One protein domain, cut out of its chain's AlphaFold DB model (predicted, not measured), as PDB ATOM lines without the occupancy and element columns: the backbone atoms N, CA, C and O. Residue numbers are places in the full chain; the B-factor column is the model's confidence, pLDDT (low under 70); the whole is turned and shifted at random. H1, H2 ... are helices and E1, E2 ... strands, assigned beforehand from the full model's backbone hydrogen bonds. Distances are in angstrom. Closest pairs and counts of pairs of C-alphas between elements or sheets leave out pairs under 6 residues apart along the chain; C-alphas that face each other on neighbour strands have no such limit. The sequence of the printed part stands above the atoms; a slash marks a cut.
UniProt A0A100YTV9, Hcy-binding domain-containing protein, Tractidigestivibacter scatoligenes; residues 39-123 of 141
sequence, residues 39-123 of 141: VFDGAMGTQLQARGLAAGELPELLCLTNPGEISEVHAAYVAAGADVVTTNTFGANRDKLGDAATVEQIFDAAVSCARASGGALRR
ATOM      1  N   VAL A  39     203.397 248.545 304.143       90.44
ATOM      2  CA  VAL A  39     203.865 249.843 303.674       90.44
ATOM      3  C   VAL A  39     202.738 250.860 303.834       90.44
ATOM      4  O   VAL A  39     201.633 250.691 303.320       90.44
ATOM      5  N   PHE A  40     203.017 251.925 304.581       91.81
ATOM      6  CA  PHE A  40     202.109 253.064 304.715       91.81
ATOM      7  C   PHE A  40     202.391 254.108 303.637       91.81
ATOM      8  O   PHE A  40     203.501 254.193 303.108       91.81
ATOM      9  N   ASP A  41     201.381 254.921 303.351       91.44
ATOM     10  CA  ASP A  41     201.498 256.078 302.479       91.44
ATOM     11  C   ASP A  41     202.457 257.160 303.006       91.44
ATOM     12  O   ASP A  41     202.923 257.155 304.150       91.44
ATOM     13  N   GLY A  42     202.790 258.091 302.109       90.75
ATOM     14  CA  GLY A  42     203.657 259.229 302.394       90.75
ATOM     15  C   GLY A  42     202.902 260.474 302.866       90.75
ATOM     16  O   GLY A  42     201.737 260.446 303.258       90.75
ATOM     17  N   ALA A  43     203.581 261.620 302.817       90.81
ATOM     18  CA  ALA A  43     203.020 262.889 303.270       90.81
ATOM     19  C   ALA A  43     201.929 263.425 302.322       90.81
ATOM     20  O   ALA A  43     202.184 263.689 301.147       90.81
ATOM     21  N   MET A  44     200.724 263.669 302.852       90.88
ATOM     22  CA  MET A  44     199.635 264.296 302.090       90.88
ATOM     23  C   MET A  44     199.896 265.777 301.800       90.88
ATOM     24  O   MET A  44     199.795 266.210 300.658       90.88
ATOM     25  N   GLY A  45     200.280 266.553 302.818       87.31
ATOM     26  CA  GLY A  45     200.481 267.998 302.667       87.31
ATOM     27  C   GLY A  45     201.531 268.352 301.611       87.31
ATOM     28  O   GLY A  45     201.303 269.250 300.812       87.31
ATOM     29  N   THR A  46     202.638 267.607 301.546       87.69
ATOM     30  CA  THR A  46     203.694 267.813 300.541       87.69
ATOM     31  C   THR A  46     203.197 267.551 299.118       87.69
ATOM     32  O   THR A  46     203.530 268.307 298.210       87.69
ATOM     33  N   GLN A  47     202.369 266.520 298.919       90.88
ATOM     34  CA  GLN A  47     201.766 266.239 297.612       90.88
ATOM     35  C   GLN A  47     200.787 267.338 297.193       90.88
ATOM     36  O   GLN A  47     200.795 267.755 296.040       90.88
ATOM     37  N   LEU A  48     199.989 267.853 298.129       89.00
ATOM     38  CA  LEU A  48     199.052 268.941 297.846       89.00
ATOM     39  C   LEU A  48     199.772 270.267 297.572       89.00
ATOM     40  O   LEU A  48     199.393 270.991 296.659       89.00
ATOM     41  N   GLN A  49     200.860 270.561 298.285       88.75
ATOM     42  CA  GLN A  49     201.706 271.726 297.996       88.75
ATOM     43  C   GLN A  49     202.312 271.656 296.590       88.75
ATOM     44  O   GLN A  49     202.303 272.652 295.872       88.75
ATOM     45  N   ALA A  50     202.775 270.477 296.161       88.19
ATOM     46  CA  ALA A  50     203.274 270.273 294.799       88.19
ATOM     47  C   ALA A  50     202.189 270.479 293.724       88.19
ATOM     48  O   ALA A  50     202.513 270.811 292.585       88.19
ATOM     49  N   ARG A  51     200.911 270.314 294.089       87.06
ATOM     50  CA  ARG A  51     199.740 270.568 293.236       87.06
ATOM     51  C   ARG A  51     199.185 271.995 293.355       87.06
ATOM     52  O   ARG A  51     198.213 272.323 292.687       87.06
ATOM     53  N   GLY A  52     199.827 272.862 294.143       86.06
ATOM     54  CA  GLY A  52     199.496 274.287 294.233       86.06
ATOM     55  C   GLY A  52     198.771 274.719 295.507       86.06
ATOM     56  O   GLY A  52     198.391 275.884 295.597       86.06
ATOM     57  N   LEU A  53     198.607 273.839 296.505       85.56
ATOM     58  CA  LEU A  53     198.044 274.226 297.802       85.56
ATOM     59  C   LEU A  53     198.943 275.267 298.488       85.56
ATOM     60  O   LEU A  53     200.110 274.992 298.794       85.56
ATOM     61  N   ALA A  54     198.387 276.443 298.777       81.94
ATOM     62  CA  ALA A  54     199.118 277.511 299.443       81.94
ATOM     63  C   ALA A  54     199.377 277.196 300.928       81.94
ATOM     64  O   ALA A  54     198.625 276.488 301.605       81.94
ATOM     65  N   ALA A  55     200.461 277.756 301.469       74.62
ATOM     66  CA  ALA A  55     200.758 277.645 302.892       74.62
ATOM     67  C   ALA A  55     199.673 278.354 303.724       74.62
ATOM     68  O   ALA A  55     199.385 279.527 303.508       74.62
ATOM     69  N   GLY A  56     199.106 277.643 304.702       73.62
ATOM     70  CA  GLY A  56     198.060 278.166 305.589       73.62
ATOM     71  C   GLY A  56     196.633 277.791 305.186       73.62
ATOM     72  O   GLY A  56     195.723 277.976 305.992       73.62
ATOM     73  N   GLU A  57     196.431 277.202 304.005       80.94
ATOM     74  CA  GLU A  57     195.138 276.620 303.644       80.94
ATOM     75  C   GLU A  57     194.842 275.351 304.456       80.94
ATOM     76  O   GLU A  57     195.720 274.775 305.106       80.94
ATOM     77  N   LEU A  58     193.576 274.927 304.448       83.56
ATOM     78  CA  LEU A  58     193.102 273.729 305.136       83.56
ATOM     79  C   LEU A  58     192.995 272.573 304.134       83.56
ATOM     80  O   LEU A  58     191.979 272.482 303.440       83.56
ATOM     81  N   PRO A  59     193.981 271.651 304.079       86.69
ATOM     82  CA  PRO A  59     193.919 270.488 303.199       86.69
ATOM     83  C   PRO A  59     192.644 269.675 303.394       86.69
ATOM     84  O   PRO A  59     192.156 269.044 302.465       86.69
ATOM     85  N   GLU A  60     192.113 269.664 304.615       88.94
ATOM     86  CA  GLU A  60     190.951 268.867 304.983       88.94
ATOM     87  C   GLU A  60     189.682 269.305 304.234       88.94
ATOM     88  O   GLU A  60     188.840 268.466 303.915       88.94
ATOM     89  N   LEU A  61     189.559 270.596 303.895       90.56
ATOM     90  CA  LEU A  61     188.418 271.114 303.135       90.56
ATOM     91  C   LEU A  61     188.394 270.596 301.695       90.56
ATOM     92  O   LEU A  61     187.309 270.445 301.133       90.56
ATOM     93  N   LEU A  62     189.550 270.244 301.120       90.88
ATOM     94  CA  LEU A  62     189.620 269.667 299.775       90.88
ATOM     95  C   LEU A  62     188.888 268.328 299.674       90.88
ATOM     96  O   LEU A  62     188.427 267.973 298.597       90.88
ATOM     97  N   CYS A  63     188.689 267.609 300.783       91.50
ATOM     98  CA  CYS A  63     187.837 266.420 300.773       91.50
ATOM     99  C   CYS A  63     186.375 266.737 300.417       91.50
ATOM    100  O   CYS A  63     185.672 265.850 299.943       91.50
ATOM    101  N   LEU A  64     185.918 267.974 300.640       91.69
ATOM    102  CA  LEU A  64     184.584 268.446 300.266       91.69
ATOM    103  C   LEU A  64     184.601 269.199 298.933       91.69
ATOM    104  O   LEU A  64     183.725 268.980 298.100       91.69
ATOM    105  N   THR A  65     185.573 270.091 298.737       92.50
ATOM    106  CA  THR A  65     185.588 271.012 297.592       92.50
ATOM    107  C   THR A  65     186.235 270.419 296.344       92.50
ATOM    108  O   THR A  65     185.796 270.732 295.241       92.50
ATOM    109  N   ASN A  66     187.240 269.551 296.498       92.50
ATOM    110  CA  ASN A  66     187.933 268.896 295.388       92.50
ATOM    111  C   ASN A  66     188.268 267.415 295.690       92.50
ATOM    112  O   ASN A  66     189.438 267.020 295.736       92.50
ATOM    113  N   PRO A  67     187.254 266.554 295.906       93.56
ATOM    114  CA  PRO A  67     187.465 265.165 296.327       93.56
ATOM    115  C   PRO A  67     188.219 264.316 295.291       93.56
ATOM    116  O   PRO A  67     188.867 263.332 295.659       93.56
ATOM    117  N   GLY A  68     188.145 264.687 294.007       91.94
ATOM    118  CA  GLY A  68     188.868 264.015 292.927       91.94
ATOM    119  C   GLY A  68     190.378 264.095 293.130       91.94
ATOM    120  O   GLY A  68     191.046 263.066 293.159       91.94
ATOM    121  N   GLU A  69     190.891 265.293 293.408       92.44
ATOM    122  CA  GLU A  69     192.316 265.509 293.661       92.44
ATOM    123  C   GLU A  69     192.815 264.708 294.871       92.44
ATOM    124  O   GLU A  69     193.848 264.046 294.792       92.44
ATOM    125  N   ILE A  70     192.063 264.685 295.978       93.94
ATOM    126  CA  ILE A  70     192.436 263.887 297.158       93.94
ATOM    127  C   ILE A  70     192.467 262.391 296.829       93.94
ATOM    128  O   ILE A  70     193.393 261.678 297.227       93.94
ATOM    129  N   SER A  71     191.473 261.913 296.083       93.06
ATOM    130  CA  SER A  71     191.396 260.509 295.670       93.06
ATOM    131  C   SER A  71     192.559 260.128 294.753       93.06
ATOM    132  O   SER A  71     193.122 259.047 294.908       93.06
ATOM    133  N   GLU A  72     192.977 261.023 293.856       93.31
ATOM    134  CA  GLU A  72     194.148 260.830 292.997       93.31
ATOM    135  C   GLU A  72     195.458 260.770 293.780       93.31
ATOM    136  O   GLU A  72     196.316 259.953 293.456       93.31
ATOM    137  N   VAL A  73     195.642 261.613 294.805       93.81
ATOM    138  CA  VAL A  73     196.851 261.536 295.638       93.81
ATOM    139  C   VAL A  73     196.899 260.193 296.372       93.81
ATOM    140  O   VAL A  73     197.945 259.543 296.396       93.81
ATOM    141  N   HIS A  74     195.774 259.733 296.928       94.06
ATOM    142  CA  HIS A  74     195.706 258.398 297.526       94.06
ATOM    143  C   HIS A  74     195.976 257.294 296.494       94.06
ATOM    144  O   HIS A  74     196.757 256.386 296.771       94.06
ATOM    145  N   ALA A  75     195.399 257.393 295.293       92.00
ATOM    146  CA  ALA A  75     195.609 256.421 294.222       92.00
ATOM    147  C   ALA A  75     197.075 256.377 293.766       92.00
ATOM    148  O   ALA A  75     197.598 255.299 293.503       92.00
ATOM    149  N   ALA A  76     197.766 257.521 293.738       93.56
ATOM    150  CA  ALA A  76     199.192 257.582 293.439       93.56
ATOM    151  C   ALA A  76     200.032 256.837 294.490       93.56
ATOM    152  O   ALA A  76     200.975 256.135 294.128       93.56
ATOM    153  N   TYR A  77     199.675 256.926 295.777       93.88
ATOM    154  CA  TYR A  77     200.342 256.145 296.825       93.88
ATOM    155  C   TYR A  77     200.070 254.646 296.704       93.88
ATOM    156  O   TYR A  77     201.000 253.852 296.827       93.88
ATOM    157  N   VAL A  78     198.829 254.255 296.407       90.75
ATOM    158  CA  VAL A  78     198.482 252.847 296.151       90.75
ATOM    159  C   VAL A  78     199.259 252.315 294.944       90.75
ATOM    160  O   VAL A  78     199.872 251.255 295.025       90.75
ATOM    161  N   ALA A  79     199.325 253.080 293.851       90.81
ATOM    162  CA  ALA A  79     200.090 252.722 292.656       90.81
ATOM    163  C   ALA A  79     201.606 252.639 292.914       90.81
ATOM    164  O   ALA A  79     202.294 251.849 292.273       90.81
ATOM    165  N   ALA A  80     202.125 253.414 293.871       93.25
ATOM    166  CA  ALA A  80     203.514 253.341 294.321       93.25
ATOM    167  C   ALA A  80     203.805 252.143 295.250       93.25
ATOM    168  O   ALA A  80     204.956 251.947 295.638       93.25
ATOM    169  N   GLY A  81     202.790 251.342 295.599       89.38
ATOM    170  CA  GLY A  81     202.926 250.143 296.427       89.38
ATOM    171  C   GLY A  81     202.581 250.339 297.903       89.38
ATOM    172  O   GLY A  81     202.995 249.527 298.725       89.38
ATOM    173  N   ALA A  82     201.856 251.401 298.271       90.12
ATOM    174  CA  ALA A  82     201.340 251.532 299.631       90.12
ATOM    175  C   ALA A  82     200.195 250.535 299.875       90.12
ATOM    176  O   ALA A  82     199.163 250.581 299.203       90.12
ATOM    177  N   ASP A  83     200.346 249.692 300.897       88.12
ATOM    178  CA  ASP A  83     199.290 248.786 301.360       88.12
ATOM    179  C   ASP A  83     198.204 249.548 302.130       88.12
ATOM    180  O   ASP A  83     197.028 249.178 302.120       88.12
ATOM    181  N   VAL A  84     198.602 250.620 302.826       89.19
ATOM    182  CA  VAL A  84     197.733 251.395 303.713       89.19
ATOM    183  C   VAL A  84     197.797 252.877 303.383       89.19
ATOM    184  O   VAL A  84     198.855 253.496 303.467       89.19
ATOM    185  N   VAL A  85     196.627 253.467 303.134       90.06
ATOM    186  CA  VAL A  85     196.455 254.920 303.021       90.06
ATOM    187  C   VAL A  85     195.821 255.506 304.281       90.06
ATOM    188  O   VAL A  85     194.958 254.890 304.927       90.06
ATOM    189  N   THR A  86     196.236 256.717 304.634       90.06
ATOM    190  CA  THR A  86     195.726 257.478 305.773       90.06
ATOM    191  C   THR A  86     194.763 258.564 305.309       90.06
ATOM    192  O   THR A  86     194.992 259.253 304.326       90.06
ATOM    193  N   THR A  87     193.641 258.735 306.010       90.69
ATOM    194  CA  THR A  87     192.637 259.746 305.644       90.69
ATOM    195  C   THR A  87     193.177 261.165 305.821       90.69
ATOM    196  O   THR A  87     193.764 261.468 306.865       90.69
ATOM    197  N   ASN A  88     192.887 262.061 304.871       90.19
ATOM    198  CA  ASN A  88     193.233 263.489 304.929       90.19
ATOM    199  C   ASN A  88     192.436 264.239 306.023       90.19
ATOM    200  O   ASN A  88     191.479 264.961 305.772       90.19
ATOM    201  N   THR A  89     192.798 263.984 307.279       87.94
ATOM    202  CA  THR A  89     192.065 264.402 308.491       87.94
ATOM    203  C   THR A  89     193.002 264.917 309.585       87.94
ATOM    204  O   THR A  89     192.596 265.070 310.733       87.94
ATOM    205  N   PHE A  90     194.272 265.174 309.254       84.94
ATOM    206  CA  PHE A  90     195.317 265.483 310.234       84.94
ATOM    207  C   PHE A  90     194.989 266.717 311.088       84.94
ATOM    208  O   PHE A  90     195.135 266.690 312.309       84.94
ATOM    209  N   GLY A  91     194.514 267.789 310.461       82.31
ATOM    210  CA  GLY A  91     194.077 269.015 311.116       82.31
ATOM    211  C   GLY A  91     192.566 269.124 311.298       82.31
ATOM    212  O   GLY A  91     192.116 270.183 311.722       82.31
ATOM    213  N   ALA A  92     191.781 268.075 311.031       82.88
ATOM    214  CA  ALA A  92     190.322 268.114 311.147       82.88
ATOM    215  C   ALA A  92     189.894 268.198 312.624       82.88
ATOM    216  O   ALA A  92     189.683 267.192 313.306       82.88
ATOM    217  N   ASN A  93     189.795 269.420 313.141       84.75
ATOM    218  CA  ASN A  93     189.335 269.717 314.489       84.75
ATOM    219  C   ASN A  93     188.495 270.998 314.488       84.75
ATOM    220  O   ASN A  93     188.626 271.826 313.592       84.75
ATOM    221  N   ARG A  94     187.638 271.142 315.503       80.88
ATOM    222  CA  ARG A  94     186.664 272.236 315.587       80.88
ATOM    223  C   ARG A  94     187.319 273.618 315.527       80.88
ATOM    224  O   ARG A  94     186.833 274.468 314.799       80.88
ATOM    225  N   ASP A  95     188.430 273.810 316.235       83.19
ATOM    226  CA  ASP A  95     189.098 275.113 316.325       83.19
ATOM    227  C   ASP A  95     189.716 275.525 314.979       83.19
ATOM    228  O   ASP A  95     189.713 276.699 314.624       83.19
ATOM    229  N   LYS A  96     190.216 274.551 314.208       78.81
ATOM    230  CA  LYS A  96     190.843 274.781 312.898       78.81
ATOM    231  C   LYS A  96     189.824 274.902 311.759       78.81
ATOM    232  O   LYS A  96     190.091 275.607 310.796       78.81
ATOM    233  N   LEU A  97     188.691 274.199 311.844       82.44
ATOM    234  CA  LEU A  97     187.642 274.226 310.816       82.44
ATOM    235  C   LEU A  97     186.709 275.439 310.954       82.44
ATOM    236  O   LEU A  97     186.146 275.873 309.950       82.44
ATOM    237  N   GLY A  98     186.554 275.987 312.165       84.25
ATOM    238  CA  GLY A  98     185.632 277.094 312.422       84.25
ATOM    239  C   GLY A  98     184.226 276.772 311.910       84.25
ATOM    240  O   GLY A  98     183.703 275.688 312.170       84.25
ATOM    241  N   ASP A  99     183.660 277.691 311.129       85.81
ATOM    242  CA  ASP A  99     182.331 277.550 310.520       85.81
ATOM    243  C   ASP A  99     182.365 276.965 309.094       85.81
ATOM    244  O   ASP A  99     181.324 276.835 308.453       85.81
ATOM    245  N   ALA A 100     183.545 276.605 308.571       84.56
ATOM    246  CA  ALA A 100     183.683 276.147 307.188       84.56
ATOM    247  C   ALA A 100     183.091 274.744 306.956       84.56
ATOM    248  O   ALA A 100     182.557 274.470 305.883       84.56
ATOM    249  N   ALA A 101     183.203 273.849 307.943       87.50
ATOM    250  CA  ALA A 101     182.627 272.504 307.913       87.50
ATOM    251  C   ALA A 101     182.627 271.874 309.311       87.50
ATOM    252  O   ALA A 101     183.466 272.197 310.157       87.50
ATOM    253  N   THR A 102     181.743 270.901 309.546       89.88
ATOM    254  CA  THR A 102     181.813 270.090 310.766       89.88
ATOM    255  C   THR A 102     182.916 269.036 310.670       89.88
ATOM    256  O   THR A 102     183.305 268.586 309.589       89.88
ATOM    257  N   VAL A 103     183.418 268.600 311.829       89.00
ATOM    258  CA  VAL A 103     184.413 267.520 311.894       89.00
ATOM    259  C   VAL A 103     183.835 266.243 311.282       89.00
ATOM    260  O   VAL A 103     184.521 265.562 310.528       89.00
ATOM    261  N   GLU A 104     182.573 265.933 311.560       89.50
ATOM    262  CA  GLU A 104     181.879 264.760 311.033       89.50
ATOM    263  C   GLU A 104     181.829 264.770 309.497       89.50
ATOM    264  O   GLU A 104     182.214 263.781 308.874       89.50
ATOM    265  N   GLN A 105     181.465 265.905 308.886       89.88
ATOM    266  CA  GLN A 105     181.428 266.058 307.425       89.88
ATOM    267  C   GLN A 105     182.794 265.800 306.787       89.88
ATOM    268  O   GLN A 105     182.902 265.049 305.818       89.88
ATOM    269  N   ILE A 106     183.849 266.386 307.358       92.38
ATOM    270  CA  ILE A 106     185.219 266.214 306.866       92.38
ATOM    271  C   ILE A 106     185.669 264.760 306.995       92.38
ATOM    272  O   ILE A 106     186.281 264.218 306.078       92.38
ATOM    273  N   PHE A 107     185.354 264.103 308.112       91.56
ATOM    274  CA  PHE A 107     185.714 262.704 308.324       91.56
ATOM    275  C   PHE A 107     185.033 261.775 307.316       91.56
ATOM    276  O   PHE A 107     185.695 260.891 306.765       91.56
ATOM    277  N   ASP A 108     183.743 261.967 307.055       92.25
ATOM    278  CA  ASP A 108     183.003 261.138 306.103       92.25
ATOM    279  C   ASP A 108     183.481 261.359 304.662       92.25
ATOM    280  O   ASP A 108     183.688 260.392 303.915       92.25
ATOM    281  N   ALA A 109     183.757 262.610 304.295       93.31
ATOM    282  CA  ALA A 109     184.306 262.959 302.991       93.31
ATOM    283  C   ALA A 109     185.724 262.397 302.791       93.31
ATOM    284  O   ALA A 109     186.000 261.743 301.783       93.31
ATOM    285  N   ALA A 110     186.608 262.560 303.777       92.69
ATOM    286  CA  ALA A 110     187.978 262.054 303.711       92.69
ATOM    287  C   ALA A 110     188.029 260.521 303.640       92.69
ATOM    288  O   ALA A 110     188.843 259.954 302.910       92.69
ATOM    289  N   VAL A 111     187.141 259.830 304.364       92.25
ATOM    290  CA  VAL A 111     187.002 258.368 304.266       92.25
ATOM    291  C   VAL A 111     186.530 257.953 302.878       92.25
ATOM    292  O   VAL A 111     187.020 256.955 302.349       92.25
ATOM    293  N   SER A 112     185.594 258.695 302.291       92.56
ATOM    294  CA  SER A 112     185.090 258.414 300.944       92.56
ATOM    295  C   SER A 112     186.186 258.581 299.888       92.56
ATOM    296  O   SER A 112     186.371 257.672 299.081       92.56
ATOM    297  N   CYS A 113     186.985 259.653 299.963       91.88
ATOM    298  CA  CYS A 113     188.125 259.869 299.064       91.88
ATOM    299  C   CYS A 113     189.169 258.746 299.182       91.88
ATOM    300  O   CYS A 113     189.600 258.170 298.186       91.88
ATOM    301  N   ALA A 114     189.534 258.371 300.412       90.00
ATOM    302  CA  ALA A 114     190.491 257.291 300.636       90.00
ATOM    303  C   ALA A 114     189.971 255.938 300.114       90.00
ATOM    304  O   ALA A 114     190.737 255.168 299.541       90.00
ATOM    305  N   ARG A 115     188.669 255.647 300.241       88.44
ATOM    306  CA  ARG A 115     188.064 254.419 299.689       88.44
ATOM    307  C   ARG A 115     188.046 254.394 298.166       88.44
ATOM    308  O   ARG A 115     188.246 253.329 297.592       88.44
ATOM    309  N   ALA A 116     187.830 255.540 297.526       87.81
ATOM    310  CA  ALA A 116     187.826 255.643 296.069       87.81
ATOM    311  C   ALA A 116     189.189 255.286 295.441       87.81
ATOM    312  O   ALA A 116     189.236 254.888 294.283       87.81
ATOM    313  N   SER A 117     190.282 255.366 296.210       80.81
ATOM    314  CA  SER A 117     191.637 255.035 295.745       80.81
ATOM    315  C   SER A 117     191.962 253.538 295.647       80.81
ATOM    316  O   SER A 117     193.000 253.181 295.098       80.81
ATOM    317  N   GLY A 118     191.118 252.657 296.201       70.88
ATOM    318  CA  GLY A 118     191.336 251.204 296.179       70.88
ATOM    319  C   GLY A 118     192.329 250.653 297.216       70.88
ATOM    320  O   GLY A 118     192.513 249.441 297.272       70.88
ATOM    321  N   GLY A 119     192.938 251.494 298.063       63.47
ATOM    322  CA  GLY A 119     193.835 251.056 299.144       63.47
ATOM    323  C   GLY A 119     193.109 250.479 300.372       63.47
ATOM    324  O   GLY A 119     191.958 250.830 300.659       63.47
ATOM    325  N   ALA A 120     193.786 249.624 301.154       61.94
ATOM    326  CA  ALA A 120     193.230 249.097 302.403       61.94
ATOM    327  C   ALA A 120     193.166 250.211 303.469       61.94
ATOM    328  O   ALA A 120     194.164 250.635 304.054       61.94
ATOM    329  N   LEU A 121     191.960 250.725 303.718       51.53
ATOM    330  CA  LEU A 121     191.732 251.879 304.590       51.53
ATOM    331  C   LEU A 121     192.073 251.591 306.066       51.53
ATOM    332  O   LEU A 121     191.432 250.754 306.713       51.53
ATOM    333  N   ARG A 122     192.949 252.407 306.671       53.91
ATOM    334  CA  ARG A 122     193.063 252.527 308.139       53.91
ATOM    335  C   ARG A 122     192.764 253.959 308.582       53.91
ATOM    336  O   ARG A 122     193.550 254.877 308.381       53.91
ATOM    337  N   ARG A 123     191.627 254.144 309.266       43.84
ATOM    338  CA  ARG A 123     191.272 255.411 309.932       43.84
ATOM    339  C   ARG A 123     192.310 255.738 311.014       43.84
ATOM    340  O   ARG A 123     192.328 255.083 312.058       43.84
TER     341      ARG A 123
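AT A GLANCE: This is residues 39 to 123 of the 141 residues of the protein "Hcy-binding domain-containing protein" of Tractidigestivibacter scatoligenes (UniProt A0A100YTV9). The two longer helices, H3 and H5, pack on each other at a steep angle, and a very small sheet of two strands, E1 and E2, lies next to both. H2 crosses H5 near the inside of the domain, H1 is near H2 and H3 but away from H5, and the stretch from E1 to H5 carries the short H4 out to a far end. The printed part has 85 residues, with five named helices and two named strands in the order H1 H2 H3 E1 H4 H5 E2; the sheet, E1 beside E2, is parallel and the class is mostly helix. The whole is compact, with a radius of gyration of the C-alphas of 12.0 A and spans of 37 by 25 by 19 A.

HOW THE PARTS SIT: Strands E1, residues 84 to 86, and E2, residues 120 to 122, are parallel neighbours at 43 degrees. C-alphas 84 and 120 face each other at 5.2 A, but no backbone N and O across the pair are within hydrogen-bond range. With H4, residues 94 to 97, and H5, residues 103 to 116, between them, they form a strand-helix-strand unit, two parallel neighbour strands joined through helices, whose crossover is right-handed. The closest C-alphas of E1 and H5 are those of Val 85 and Ala 114, 6.8 A apart. H3, residues 67 to 79, comes closest to E1 at the C-alphas of His 74 and Val 85, 6.5 A. H3 and H5 touch, closest at the C-alphas of Ser 71 and Cys 113, 4.8 A; they run the same way at a steep tilt of 47 degrees. H2, residues 59 to 65, touches H5, closest at the C-alphas of Cys 63 and Ala 110, 5.3 A, about perpendicular at 79 degrees. H2 and H3 touch only at the corner, and only just, with 3 pairs of C-alphas within 8 A, the closest being Cys 63 and Ile 70 at 6.4 A; H3 does so with residues 69 to 70 alone. H1, residues 44 to 50, is close to but not clearly touching H3, with the closest C-alphas, Gln 47 and Val 73, 7.1 A apart. H1 and H5 are apart. H4 is close to but not clearly touching H5, closest at the C-alphas of Arg 94 and Val 103, 6.4 A. In H1, H3 and H5 every O i to N i+4 pair is within hydrogen-bond range; H2 has 1 of 3, with 3 of 4 O i to N i+3 pairs, and H4 is too short for an O i to N i+4 pair.

IN THESE COORDINATES: H5 is 20.1 A long, from C-alpha 103 at (184.413, 267.520, 311.894), and H3 is 18.1 A. H1 and H2 are each 10.1 A long, E1 and E2 each 6.7 A, and H4 5.3 A. H1 begins at C-alpha 44, (199.635, 264.296, 302.090), and E2 ends at C-alpha 122, (193.063, 252.527, 308.139).

THE WHOLE: The C-alphas farthest apart are those of Gly 81 and Asp 99, 37.1 A. The printed part has no cut and no long link. Its mean pLDDT is 86.5, and residues 119 to 123 are under 70.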